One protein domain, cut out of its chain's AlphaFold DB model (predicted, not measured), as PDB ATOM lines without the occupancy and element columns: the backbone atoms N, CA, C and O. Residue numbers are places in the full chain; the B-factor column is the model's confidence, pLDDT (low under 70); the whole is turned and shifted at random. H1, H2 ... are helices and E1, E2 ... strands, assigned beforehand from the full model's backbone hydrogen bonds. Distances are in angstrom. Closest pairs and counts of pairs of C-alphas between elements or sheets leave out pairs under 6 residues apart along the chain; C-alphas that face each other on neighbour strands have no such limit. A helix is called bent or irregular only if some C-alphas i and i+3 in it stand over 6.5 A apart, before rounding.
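What this domain is: This is residues 122 to 199 of the 238 residues of an uncharacterized protein of Thermotogaceae bacterium (UniProt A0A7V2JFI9). What shape does the model have? A long, bent hairpin of E4 and E5 runs through a strongly twisted sheet, with E1 beside E5 and E2 at the edge beyond E1, E3 beside E4 at the other edge, and H1 packed across E4 on one face. The tail, residues 188 to 199, adds to the length at the other end. What is it made of? The printed part has 78 residues, with one named helix and five named strands in the order E1 E2 H1 E3 E4 E5; the sheet runs E2 E1 E5 E4 E3, and its class is mixed, helices and strands. How compact is it? It is loose, with a radius of gyration of the C-alphas of 14.4 A and spans of 44 by 22 by 18 A.

How they stand to each other: How do the strands pair? E1, residues 122 to 125, is antiparallel to E5, residues 176 to 187, with N 124 and O 179 2.8 A apart. E1 and E2, residues 128 to 132, meet only at a point, where C-alphas 124 and 129 face each other at 4.4 A. E3, residues 147 to 149, E4, residues 162 to 173, and E5 form a meander, each strand the antiparallel neighbour of the one before, with N 148 and O 168 2.9 A apart and N 178 and O 171 2.9 A apart. Where is the helix? H1, residues 134 to 143, is on the sheet at a height of 8.4 A, over E4 and only just not over E5, on which 2 of its C-alphas fall; its closest C-alphas to E4 are Ser 140 to Ile 171, 5.3 A. It runs across the strands, at 72 degrees to E4 on the local plane, and 5 of its 6 O i to N i+4 pairs are within hydrogen-bond range.

Where its parts are: Where do the elements begin and end? E1 begins at C-alpha 122 (59.114, 64.872, 175.181) and E5 ends at C-alpha 187 (61.838, 52.967, 162.892). How long are they? H1 measures 15.0 A, E4 28.1 A and E5 30.2 A; E4 bends by 73 degrees at residue 166 and E5 by 66 degrees at residue 184.

The domain as a whole: How large is it? The two C-alphas farthest apart, of Lys 175 and Asp 196, are 45.2 A apart; the printed part has no cut. Which link is long, and where is confidence low? E3 to E4, 12 residues, is long; pLDDT is under 70 at 22 residues, among them 156 to 162 and 190 to 199.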
ATOM      1  N   PHE A 122      59.050  63.641 175.984       66.19
ATOM      2  CA  PHE A 122      59.114  64.872 175.181       66.19
ATOM      3  C   PHE A 122      60.409  65.657 175.326       66.19
ATOM      4  O   PHE A 122      60.846  66.319 174.388       66.19
ATOM      5  N   CYS A 123      60.976  65.656 176.530       75.69
ATOM      6  CA  CYS A 123      62.085  66.527 176.856       75.69
ATOM      7  C   CYS A 123      63.267  65.741 177.391       75.69
ATOM      8  O   CYS A 123      63.124  64.823 178.206       75.69
ATOM      9  N   ARG A 124      64.444  66.135 176.926       78.50
ATOM     10  CA  ARG A 124      65.706  65.506 177.245       78.50
ATOM     11  C   ARG A 124      66.738  66.544 177.640       78.50
ATOM     12  O   ARG A 124      66.625  67.733 177.351       78.50
ATOM     13  N   LYS A 125      67.742  66.084 178.370       78.62
ATOM     14  CA  LYS A 125      69.005  66.796 178.527       78.62
ATOM     15  C   LYS A 125      70.064  65.883 177.940       78.62
ATOM     16  O   LYS A 125      70.454  64.924 178.610       78.62
ATOM     17  N   LYS A 126      70.505  66.154 176.709       73.75
ATOM     18  CA  LYS A 126      71.254  65.188 175.901       73.75
ATOM     19  C   LYS A 126      70.370  63.957 175.647       73.75
ATOM     20  O   LYS A 126      69.238  64.077 175.203       73.75
ATOM     21  N   LEU A 127      70.830  62.762 176.014       67.94
ATOM     22  CA  LEU A 127      70.079  61.520 175.814       67.94
ATOM     23  C   LEU A 127      69.154  61.152 176.984       67.94
ATOM     24  O   LEU A 127      68.327  60.254 176.838       67.94
ATOM     25  N   GLU A 128      69.260  61.836 178.126       75.00
ATOM     26  CA  GLU A 128      68.465  61.515 179.313       75.00
ATOM     27  C   GLU A 128      67.081  62.156 179.253       75.00
ATOM     28  O   GLU A 128      66.965  63.385 179.246       75.00
ATOM     29  N   GLU A 129      66.035  61.334 179.313       76.06
ATOM     30  CA  GLU A 129      64.665  61.817 179.477       76.06
ATOM     31  C   GLU A 129      64.481  62.542 180.809       76.06
ATOM     32  O   GLU A 129      65.009  62.152 181.857       76.06
ATOM     33  N   LYS A 130      63.713  63.628 180.767       79.38
ATOM     34  CA  LYS A 130      63.401  64.453 181.926       79.38
ATOM     35  C   LYS A 130      61.899  64.660 182.019       79.38
ATOM     36  O   LYS A 130      61.227  64.920 181.026       79.38
ATOM     37  N   ASP A 131      61.397  64.609 183.247       75.62
ATOM     38  CA  ASP A 131      60.017  64.975 183.547       75.62
ATOM     39  C   ASP A 131      59.813  66.480 183.327       75.62
ATOM     40  O   ASP A 131      60.540  67.314 183.889       75.62
ATOM     41  N   PHE A 132      58.782  66.837 182.564       73.94
ATOM     42  CA  PHE A 132      58.381  68.225 182.358       73.94
ATOM     43  C   PHE A 132      56.909  68.452 182.690       73.94
ATOM     44  O   PHE A 132      56.066  67.593 182.495       73.94
ATOM     45  N   HIS A 133      56.618  69.654 183.174       80.50
ATOM     46  CA  HIS A 133      55.271  70.143 183.474       80.50
ATOM     47  C   HIS A 133      54.891  71.125 182.363       80.50
ATOM     48  O   HIS A 133      55.766  71.853 181.866       80.50
ATOM     49  N   LEU A 134      53.609  71.199 182.001       84.00
ATOM     50  CA  LEU A 134      53.130  71.992 180.863       84.00
ATOM     51  C   LEU A 134      53.534  73.470 180.956       84.00
ATOM     52  O   LEU A 134      53.911  74.075 179.955       84.00
ATOM     53  N   TRP A 135      53.557  74.042 182.162       80.44
ATOM     54  CA  TRP A 135      53.990  75.424 182.372       80.44
ATOM     55  C   TRP A 135      55.444  75.690 181.945       80.44
ATOM     56  O   TRP A 135      55.769  76.783 181.471       80.44
ATOM     57  N   LYS A 136      56.344  74.707 182.101       78.75
ATOM     58  CA  LYS A 136      57.730  74.829 181.619       78.75
ATOM     59  C   LYS A 136      57.778  74.816 180.093       78.75
ATOM     60  O   LYS A 136      58.491  75.637 179.522       78.75
ATOM     61  N   ILE A 137      57.011  73.930 179.459       81.25
ATOM     62  CA  ILE A 137      56.920  73.837 177.995       81.25
ATOM     63  C   ILE A 137      56.385  75.159 177.437       81.25
ATOM     64  O   ILE A 137      57.055  75.802 176.634       81.25
ATOM     65  N   TYR A 138      55.246  75.628 177.949       84.31
ATOM     66  CA  TYR A 138      54.618  76.881 177.534       84.31
ATOM     67  C   TYR A 138      55.561  78.090 177.629       84.31
ATOM     68  O   TYR A 138      55.707  78.824 176.655       84.31
ATOM     69  N   ASN A 139      56.237  78.295 178.767       79.12
ATOM     70  CA  ASN A 139      57.151  79.435 178.906       79.12
ATOM     71  C   ASN A 139      58.382  79.324 178.019       79.12
ATOM     72  O   ASN A 139      58.845  80.339 177.512       79.12
ATOM     73  N   SER A 140      58.903  78.118 177.819       78.94
ATOM     74  CA  SER A 140      60.072  77.950 176.963       78.94
ATOM     75  C   SER A 140      59.733  78.274 175.509       78.94
ATOM     76  O   SER A 140      60.427  79.062 174.876       78.94
ATOM     77  N   LEU A 141      58.592  77.780 175.015       82.69
ATOM     78  CA  LEU A 141      58.141  78.012 173.640       82.69
ATOM     79  C   LEU A 141      57.865  79.490 173.309       82.69
ATOM     80  O   LEU A 141      57.862  79.846 172.128       82.69
ATOM     81  N   LYS A 142      57.659  80.361 174.311       80.06
ATOM     82  CA  LYS A 142      57.577  81.824 174.110       80.06
ATOM     83  C   LYS A 142      58.888  82.434 173.637       80.06
ATOM     84  O   LYS A 142      58.866  83.437 172.932       80.06
ATOM     85  N   HIS A 143      60.004  81.857 174.065       71.69
ATOM     86  CA  HIS A 143      61.335  82.418 173.873       71.69
ATOM     87  C   HIS A 143      62.177  81.611 172.888       71.69
ATOM     88  O   HIS A 143      63.223  82.093 172.466       71.69
ATOM     89  N   THR A 144      61.734  80.414 172.495       67.50
ATOM     90  CA  THR A 144      62.482  79.624 171.524       67.50
ATOM     91  C   THR A 144      62.334  80.153 170.097       67.50
ATOM     92  O   THR A 144      61.217  80.291 169.582       67.50
ATOM     93  N   SER A 145      63.483  80.374 169.454       60.94
ATOM     94  CA  SER A 145      63.639  80.804 168.061       60.94
ATOM     95  C   SER A 145      64.256  79.747 167.137       60.94
ATOM     96  O   SER A 145      64.081  79.860 165.927       60.94
ATOM     97  N   VAL A 146      64.951  78.731 167.667       69.38
ATOM     98  CA  VAL A 146      65.715  77.770 166.854       69.38
ATOM     99  C   VAL A 146      65.007  76.416 166.808       69.38
ATOM    100  O   VAL A 146      64.751  75.795 167.840       69.38
ATOM    101  N   VAL A 147      64.657  75.992 165.594       79.62
ATOM    102  CA  VAL A 147      64.091  74.677 165.277       79.62
ATOM    103  C   VAL A 147      65.131  73.941 164.445       79.62
ATOM    104  O   VAL A 147      65.530  74.434 163.393       79.62
ATOM    105  N   GLU A 148      65.563  72.774 164.908       84.56
ATOM    106  CA  GLU A 148      66.601  71.977 164.256       84.56
ATOM    107  C   GLU A 148      66.092  70.577 163.923       84.56
ATOM    108  O   GLU A 148      65.078  70.108 164.451       84.56
ATOM    109  N   LYS A 149      66.820  69.876 163.052       83.88
ATOM    110  CA  LYS A 149      66.584  68.452 162.829       83.88
ATOM    111  C   LYS A 149      66.985  67.691 164.087       83.88
ATOM    112  O   LYS A 149      68.084  67.880 164.604       83.88
ATOM    113  N   SER A 150      66.115  66.810 164.566       83.81
ATOM    114  CA  SER A 150      66.450  66.028 165.751       83.81
ATOM    115  C   SER A 150      67.563  65.017 165.470       83.81
ATOM    116  O   SER A 150      67.584  64.341 164.443       83.81
ATOM    117  N   HIS A 151      68.480  64.898 166.431       83.38
ATOM    118  CA  HIS A 151      69.575  63.931 166.402       83.38
ATOM    119  C   HIS A 151      69.151  62.524 166.872       83.38
ATOM    120  O   HIS A 151      69.947  61.589 166.814       83.38
ATOM    121  N   ILE A 152      67.904  62.343 167.327       79.06
ATOM    122  CA  ILE A 152      67.349  61.024 167.659       79.06
ATOM    123  C   ILE A 152      67.014  60.290 166.362       79.06
ATOM    124  O   ILE A 152      66.000  60.565 165.724       79.06
ATOM    125  N   ILE A 153      67.861  59.331 165.994       75.19
ATOM    126  CA  ILE A 153      67.649  58.480 164.816       75.19
ATOM    127  C   ILE A 153      66.601  57.403 165.121       75.19
ATOM    128  O   ILE A 153      65.703  57.184 164.316       75.19
ATOM    129  N   ALA A 154      66.672  56.779 166.302       73.50
ATOM    130  CA  ALA A 154      65.680  55.824 166.786       73.50
ATOM    131  C   ALA A 154      65.660  55.791 168.323       73.50
ATOM    132  O   ALA A 154      66.708  55.686 168.959       73.50
ATOM    133  N   SER A 155      64.471  55.863 168.920       71.75
ATOM    134  CA  SER A 155      64.244  55.639 170.351       71.75
ATOM    135  C   SER A 155      63.253  54.496 170.527       71.75
ATOM    136  O   SER A 155      62.085  54.653 170.179       71.75
ATOM    137  N   PHE A 156      63.720  53.369 171.058       67.06
ATOM    138  CA  PHE A 156      62.923  52.160 171.270       67.06
ATOM    139  C   PHE A 156      62.315  52.165 172.674       67.06
ATOM    140  O   PHE A 156      63.023  52.348 173.664       67.06
ATOM    141  N   THR A 157      60.999  51.980 172.765       59.03
ATOM    142  CA  THR A 157      60.333  51.591 174.016       59.03
ATOM    143  C   THR A 157      60.379  50.068 174.159       59.03
ATOM    144  O   THR A 157      60.704  49.384 173.193       59.03
ATOM    145  N   ASN A 158      60.070  49.524 175.342       52.50
ATOM    146  CA  ASN A 158      60.257  48.101 175.691       52.50
ATOM    147  C   ASN A 158      59.526  47.065 174.798       52.50
ATOM    148  O   ASN A 158      59.690  45.873 175.028       52.50
ATOM    149  N   ASP A 159      58.831  47.503 173.745       50.47
ATOM    150  CA  ASP A 159      58.181  46.690 172.716       50.47
ATOM    151  C   ASP A 159      58.715  47.050 171.305       50.47
ATOM    152  O   ASP A 159      58.009  47.596 170.463       50.47
ATOM    153  N   ILE A 160      60.008  46.777 171.084       54.59
ATOM    154  CA  ILE A 160      60.740  46.479 169.824       54.59
ATOM    155  C   ILE A 160      60.723  47.506 168.653       54.59
ATOM    156  O   ILE A 160      61.687  47.534 167.890       54.59
ATOM    157  N   ILE A 161      59.751  48.414 168.507       60.16
ATOM    158  CA  ILE A 161      59.754  49.464 167.463       60.16
ATOM    159  C   ILE A 161      60.179  50.814 168.039       60.16
ATOM    160  O   ILE A 161      59.697  51.260 169.081       60.16
ATOM    161  N   GLY A 162      61.090  51.480 167.332       64.38
ATOM    162  CA  GLY A 162      61.589  52.798 167.678       64.38
ATOM    163  C   GLY A 162      60.785  53.916 167.027       64.38
ATOM    164  O   GLY A 162      60.105  53.723 166.023       64.38
ATOM    165  N   THR A 163      60.880  55.123 167.571       71.50
ATOM    166  CA  THR A 163      60.449  56.343 166.874       71.50
ATOM    167  C   THR A 163      61.665  57.233 166.647       71.50
ATOM    168  O   THR A 163      62.460  57.443 167.565       71.50
ATOM    169  N   SER A 164      61.842  57.725 165.421       77.00
ATOM    170  CA  SER A 164      62.818  58.786 165.140       77.00
ATOM    171  C   SER A 164      62.361  60.095 165.789       77.00
ATOM    172  O   SER A 164      61.202  60.227 166.170       77.00
ATOM    173  N   GLY A 165      63.239  61.077 165.941       79.88
ATOM    174  CA  GLY A 165      62.818  62.450 166.201       79.88
ATOM    175  C   GLY A 165      62.963  63.265 164.924       79.88
ATOM    176  O   GLY A 165      64.057  63.322 164.367       79.88
ATOM    177  N   ASP A 166      61.888  63.916 164.483       80.62
ATOM    178  CA  ASP A 166      61.918  64.767 163.287       80.62
ATOM    179  C   ASP A 166      62.502  66.150 163.621       80.62
ATOM    180  O   ASP A 166      63.357  66.675 162.906       80.62
ATOM    181  N   ILE A 167      62.066  66.730 164.744       85.50
ATOM    182  CA  ILE A 167      62.416  68.088 165.167       85.50
ATOM    183  C   ILE A 167      62.998  68.076 166.573       85.50
ATOM    184  O   ILE A 167      62.496  67.380 167.453       85.50
ATOM    185  N   MET A 168      64.035  68.879 166.779       86.44
ATOM    186  CA  MET A 168      64.577  69.225 168.084       86.44
ATOM    187  C   MET A 168      64.481  70.727 168.294       86.44
ATOM    188  O   MET A 168      64.669  71.524 167.374       86.44
ATOM    189  N   ILE A 169      64.169  71.103 169.528       86.19
ATOM    190  CA  ILE A 169      63.997  72.492 169.919       86.19
ATOM    191  C   ILE A 169      64.674  72.718 171.252       86.19
ATOM    192  O   ILE A 169      64.371  72.049 172.239       86.19
ATOM    193  N   GLU A 170      65.546  73.712 171.283       84.31
ATOM    194  CA  GLU A 170      66.204  74.134 172.505       84.31
ATOM    195  C   GLU A 170      65.239  74.905 173.408       84.31
ATOM    196  O   GLU A 170      64.651  75.928 173.042       84.31
ATOM    197  N   ILE A 171      65.069  74.407 174.628       80.25
ATOM    198  CA  ILE A 171      64.257  75.047 175.651       80.25
ATOM    199  C   ILE A 171      65.119  75.413 176.855       80.25
ATOM    200  O   ILE A 171      65.868  74.602 177.404       80.25
ATOM    201  N   PHE A 172      64.987  76.662 177.292       76.06
ATOM    202  CA  PHE A 172      65.743  77.197 178.416       76.06
ATOM    203  C   PHE A 172      64.893  77.188 179.679       76.06
ATOM    204  O   PHE A 172      63.778  77.711 179.716       76.06
ATOM    205  N   PHE A 173      65.453  76.650 180.760       72.62
ATOM    206  CA  PHE A 173      64.861  76.759 182.085       72.62
ATOM    207  C   PHE A 173      65.909  77.217 183.103       72.62
ATOM    208  O   PHE A 173      66.766  76.452 183.555       72.62
ATOM    209  N   GLY A 174      65.828  78.497 183.474       74.25
ATOM    210  CA  GLY A 174      66.863  79.153 184.266       74.25
ATOM    211  C   GLY A 174      68.180  79.182 183.489       74.25
ATOM    212  O   GLY A 174      68.221  79.681 182.372       74.25
ATOM    213  N   LYS A 175      69.242  78.618 184.072       77.56
ATOM    214  CA  LYS A 175      70.557  78.475 183.419       77.56
ATOM    215  C   LYS A 175      70.728  77.153 182.658       77.56
ATOM    216  O   LYS A 175      71.789  76.913 182.098       77.56
ATOM    217  N   ASN A 176      69.731  76.267 182.696       79.81
ATOM    218  CA  ASN A 176      69.821  74.949 182.078       79.81
ATOM    219  C   ASN A 176      69.199  74.957 180.679       79.81
ATOM    220  O   ASN A 176      68.080  75.443 180.502       79.81
ATOM    221  N   LEU A 177      69.913  74.346 179.738       84.00
ATOM    222  CA  LEU A 177      69.442  74.011 178.401       84.00
ATOM    223  C   LEU A 177      68.881  72.583 178.396       84.00
ATOM    224  O   LEU A 177      69.476  71.674 178.989       84.00
ATOM    225  N   TYR A 178      67.741  72.410 177.739       84.81
ATOM    226  CA  TYR A 178      67.113  71.124 177.467       84.81
ATOM    227  C   TYR A 178      66.664  71.075 176.008       84.81
ATOM    228  O   TYR A 178      66.522  72.107 175.357       84.81
ATOM    229  N   GLU A 179      66.379  69.875 175.526       85.50
ATOM    230  CA  GLU A 179      65.967  69.608 174.155       85.50
ATOM    231  C   GLU A 179      64.555  69.019 174.177       85.50
ATOM    232  O   GLU A 179      64.282  68.033 174.869       85.50
ATOM    233  N   LEU A 180      63.628  69.638 173.456       81.88
ATOM    234  CA  LEU A 180      62.317  69.072 173.172       81.88
ATOM    235  C   LEU A 180      62.401  68.339 171.834       81.88
ATOM    236  O   LEU A 180      62.655  68.973 170.811       81.88
ATOM    237  N   HIS A 181      62.174  67.027 171.840       80.00
ATOM    238  CA  HIS A 181      62.190  66.213 170.628       80.00
ATOM    239  C   HIS A 181      60.769  65.867 170.207       80.00
ATOM    240  O   HIS A 181      60.015  65.253 170.961       80.00
ATOM    241  N   PHE A 182      60.408  66.259 168.990       78.56
ATOM    242  CA  PHE A 182      59.129  65.918 168.390       78.56
ATOM    243  C   PHE A 182      59.253  64.587 167.639       78.56
ATOM    244  O   PHE A 182      60.124  64.477 166.766       78.56
ATOM    245  N   PRO A 183      58.430  63.573 167.968       75.00
ATOM    246  CA  PRO A 183      58.576  62.263 167.363       75.00
ATOM    247  C   PRO A 183      58.267  62.304 165.872       75.00
ATOM    248  O   PRO A 183      57.379  63.018 165.403       75.00
ATOM    249  N   GLY A 184      59.036  61.514 165.145       73.38
ATOM    250  CA  GLY A 184      58.990  61.372 163.710       73.38
ATOM    251  C   GLY A 184      58.341  60.077 163.270       73.38
ATOM    252  O   GLY A 184      57.327  59.640 163.821       73.38
ATOM    253  N   LYS A 185      58.913  59.472 162.233       72.12
ATOM    254  CA  LYS A 185      58.426  58.209 161.674       72.12
ATOM    255  C   LYS A 185      58.804  57.020 162.568       72.12
ATOM    256  O   LYS A 185      59.853  57.075 163.228       72.12
ATOM    257  N   PRO A 186      57.997  55.943 162.557       71.31
ATOM    258  CA  PRO A 186      58.398  54.655 163.110       71.31
ATOM    259  C   PRO A 186      59.717  54.184 162.488       71.31
ATOM    260  O   PRO A 186      59.966  54.403 161.301       71.31
ATOM    261  N   VAL A 187      60.551  53.538 163.293       71.75
ATOM    262  CA  VAL A 187      61.838  52.967 162.892       71.75
ATOM    263  C   VAL A 187      61.882  51.520 163.360       71.75
ATOM    264  O   VAL A 187      61.768  51.246 164.556       71.75
ATOM    265  N   ALA A 188      62.035  50.594 162.417       71.31
ATOM    266  CA  ALA A 188      62.220  49.183 162.723       71.31
ATOM    267  C   ALA A 188      63.701  48.879 163.021       71.31
ATOM    268  O   ALA A 188      64.582  49.573 162.500       71.31
ATOM    269  N   PRO A 189      63.994  47.849 163.836       70.88
ATOM    270  CA  PRO A 189      65.333  47.283 163.924       70.88
ATOM    271  C   PRO A 189      65.844  46.834 162.552       70.88
ATOM    272  O   PRO A 189      65.068  46.465 161.667       70.88
ATOM    273  N   GLU A 190      67.163  46.835 162.386       69.50
ATOM    274  CA  GLU A 190      67.795  46.365 161.157       69.50
ATOM    275  C   GLU A 190      67.389  44.912 160.849       69.50
ATOM    276  O   GLU A 190      67.384  44.053 161.729       69.50
ATOM    277  N   GLY A 191      67.018  44.648 159.593       69.00
ATOM    278  CA  GLY A 191      66.586  43.323 159.139       69.00
ATOM    279  C   GLY A 191      65.099  43.007 159.329       69.00
ATOM    280  O   GLY A 191      64.682  41.920 158.936       69.00
ATOM    281  N   VAL A 192      64.287  43.930 159.863       69.00
ATOM    282  CA  VAL A 192      62.835  43.728 160.003       69.00
ATOM    283  C   VAL A 192      62.049  44.804 159.261       69.00
ATOM    284  O   VAL A 192      62.369  45.992 159.349       69.00
ATOM    285  N   LYS A 193      61.005  44.409 158.522       63.28
ATOM    286  CA  LYS A 193      60.131  45.383 157.864       63.28
ATOM    287  C   LYS A 193      59.189  46.012 158.891       63.28
ATOM    288  O   LYS A 193      58.610  45.289 159.702       63.28
ATOM    289  N   PRO A 194      58.971  47.335 158.840       61.34
ATOM    290  CA  PRO A 194      58.002  48.005 159.704       61.34
ATOM    291  C   PRO A 194      56.581  47.428 159.599       61.34
ATOM    292  O   PRO A 194      55.850  47.460 160.582       61.34
ATOM    293  N   GLU A 195      56.204  46.898 158.427       60.00
ATOM    294  CA  GLU A 195      54.884  46.300 158.166       60.00
ATOM    295  C   GLU A 195      54.641  44.975 158.909       60.00
ATOM    296  O   GLU A 195      53.491  44.632 159.176       60.00
ATOM    297  N   ASP A 196      55.708  44.243 159.250       56.47
ATOM    298  CA  ASP A 196      55.628  42.915 159.879       56.47
ATOM    299  C   ASP A 196      55.394  42.996 161.397       56.47
ATOM    300  O   ASP A 196      55.147  41.991 162.066       56.47
ATOM    301  N   PHE A 197      55.442  44.205 161.957       54.50
ATOM    302  CA  PHE A 197      55.097  44.462 163.340       54.50
ATOM    303  C   PHE A 197      53.685  45.043 163.437       54.50
ATOM    304  O   PHE A 197      53.362  46.046 162.802       54.50
ATOM    305  N   GLY A 198      52.857  44.450 164.302       45.00
ATOM    306  CA  GLY A 198      51.547  44.977 164.692       45.00
ATOM    307  C   GLY A 198      51.682  46.270 165.493       45.00
ATOM    308  O   GLY A 198      51.489  46.286 166.706       45.00
ATOM    309  N   TYR A 199      52.058  47.353 164.820       48.50
ATOM    310  CA  TYR A 199      52.147  48.684 165.392       48.50
ATOM    311  C   TYR A 199      50.750  49.091 165.864       48.50
ATOM    312  O   TYR A 199      49.818  49.166 165.056       48.50
TER     313      TYR A 199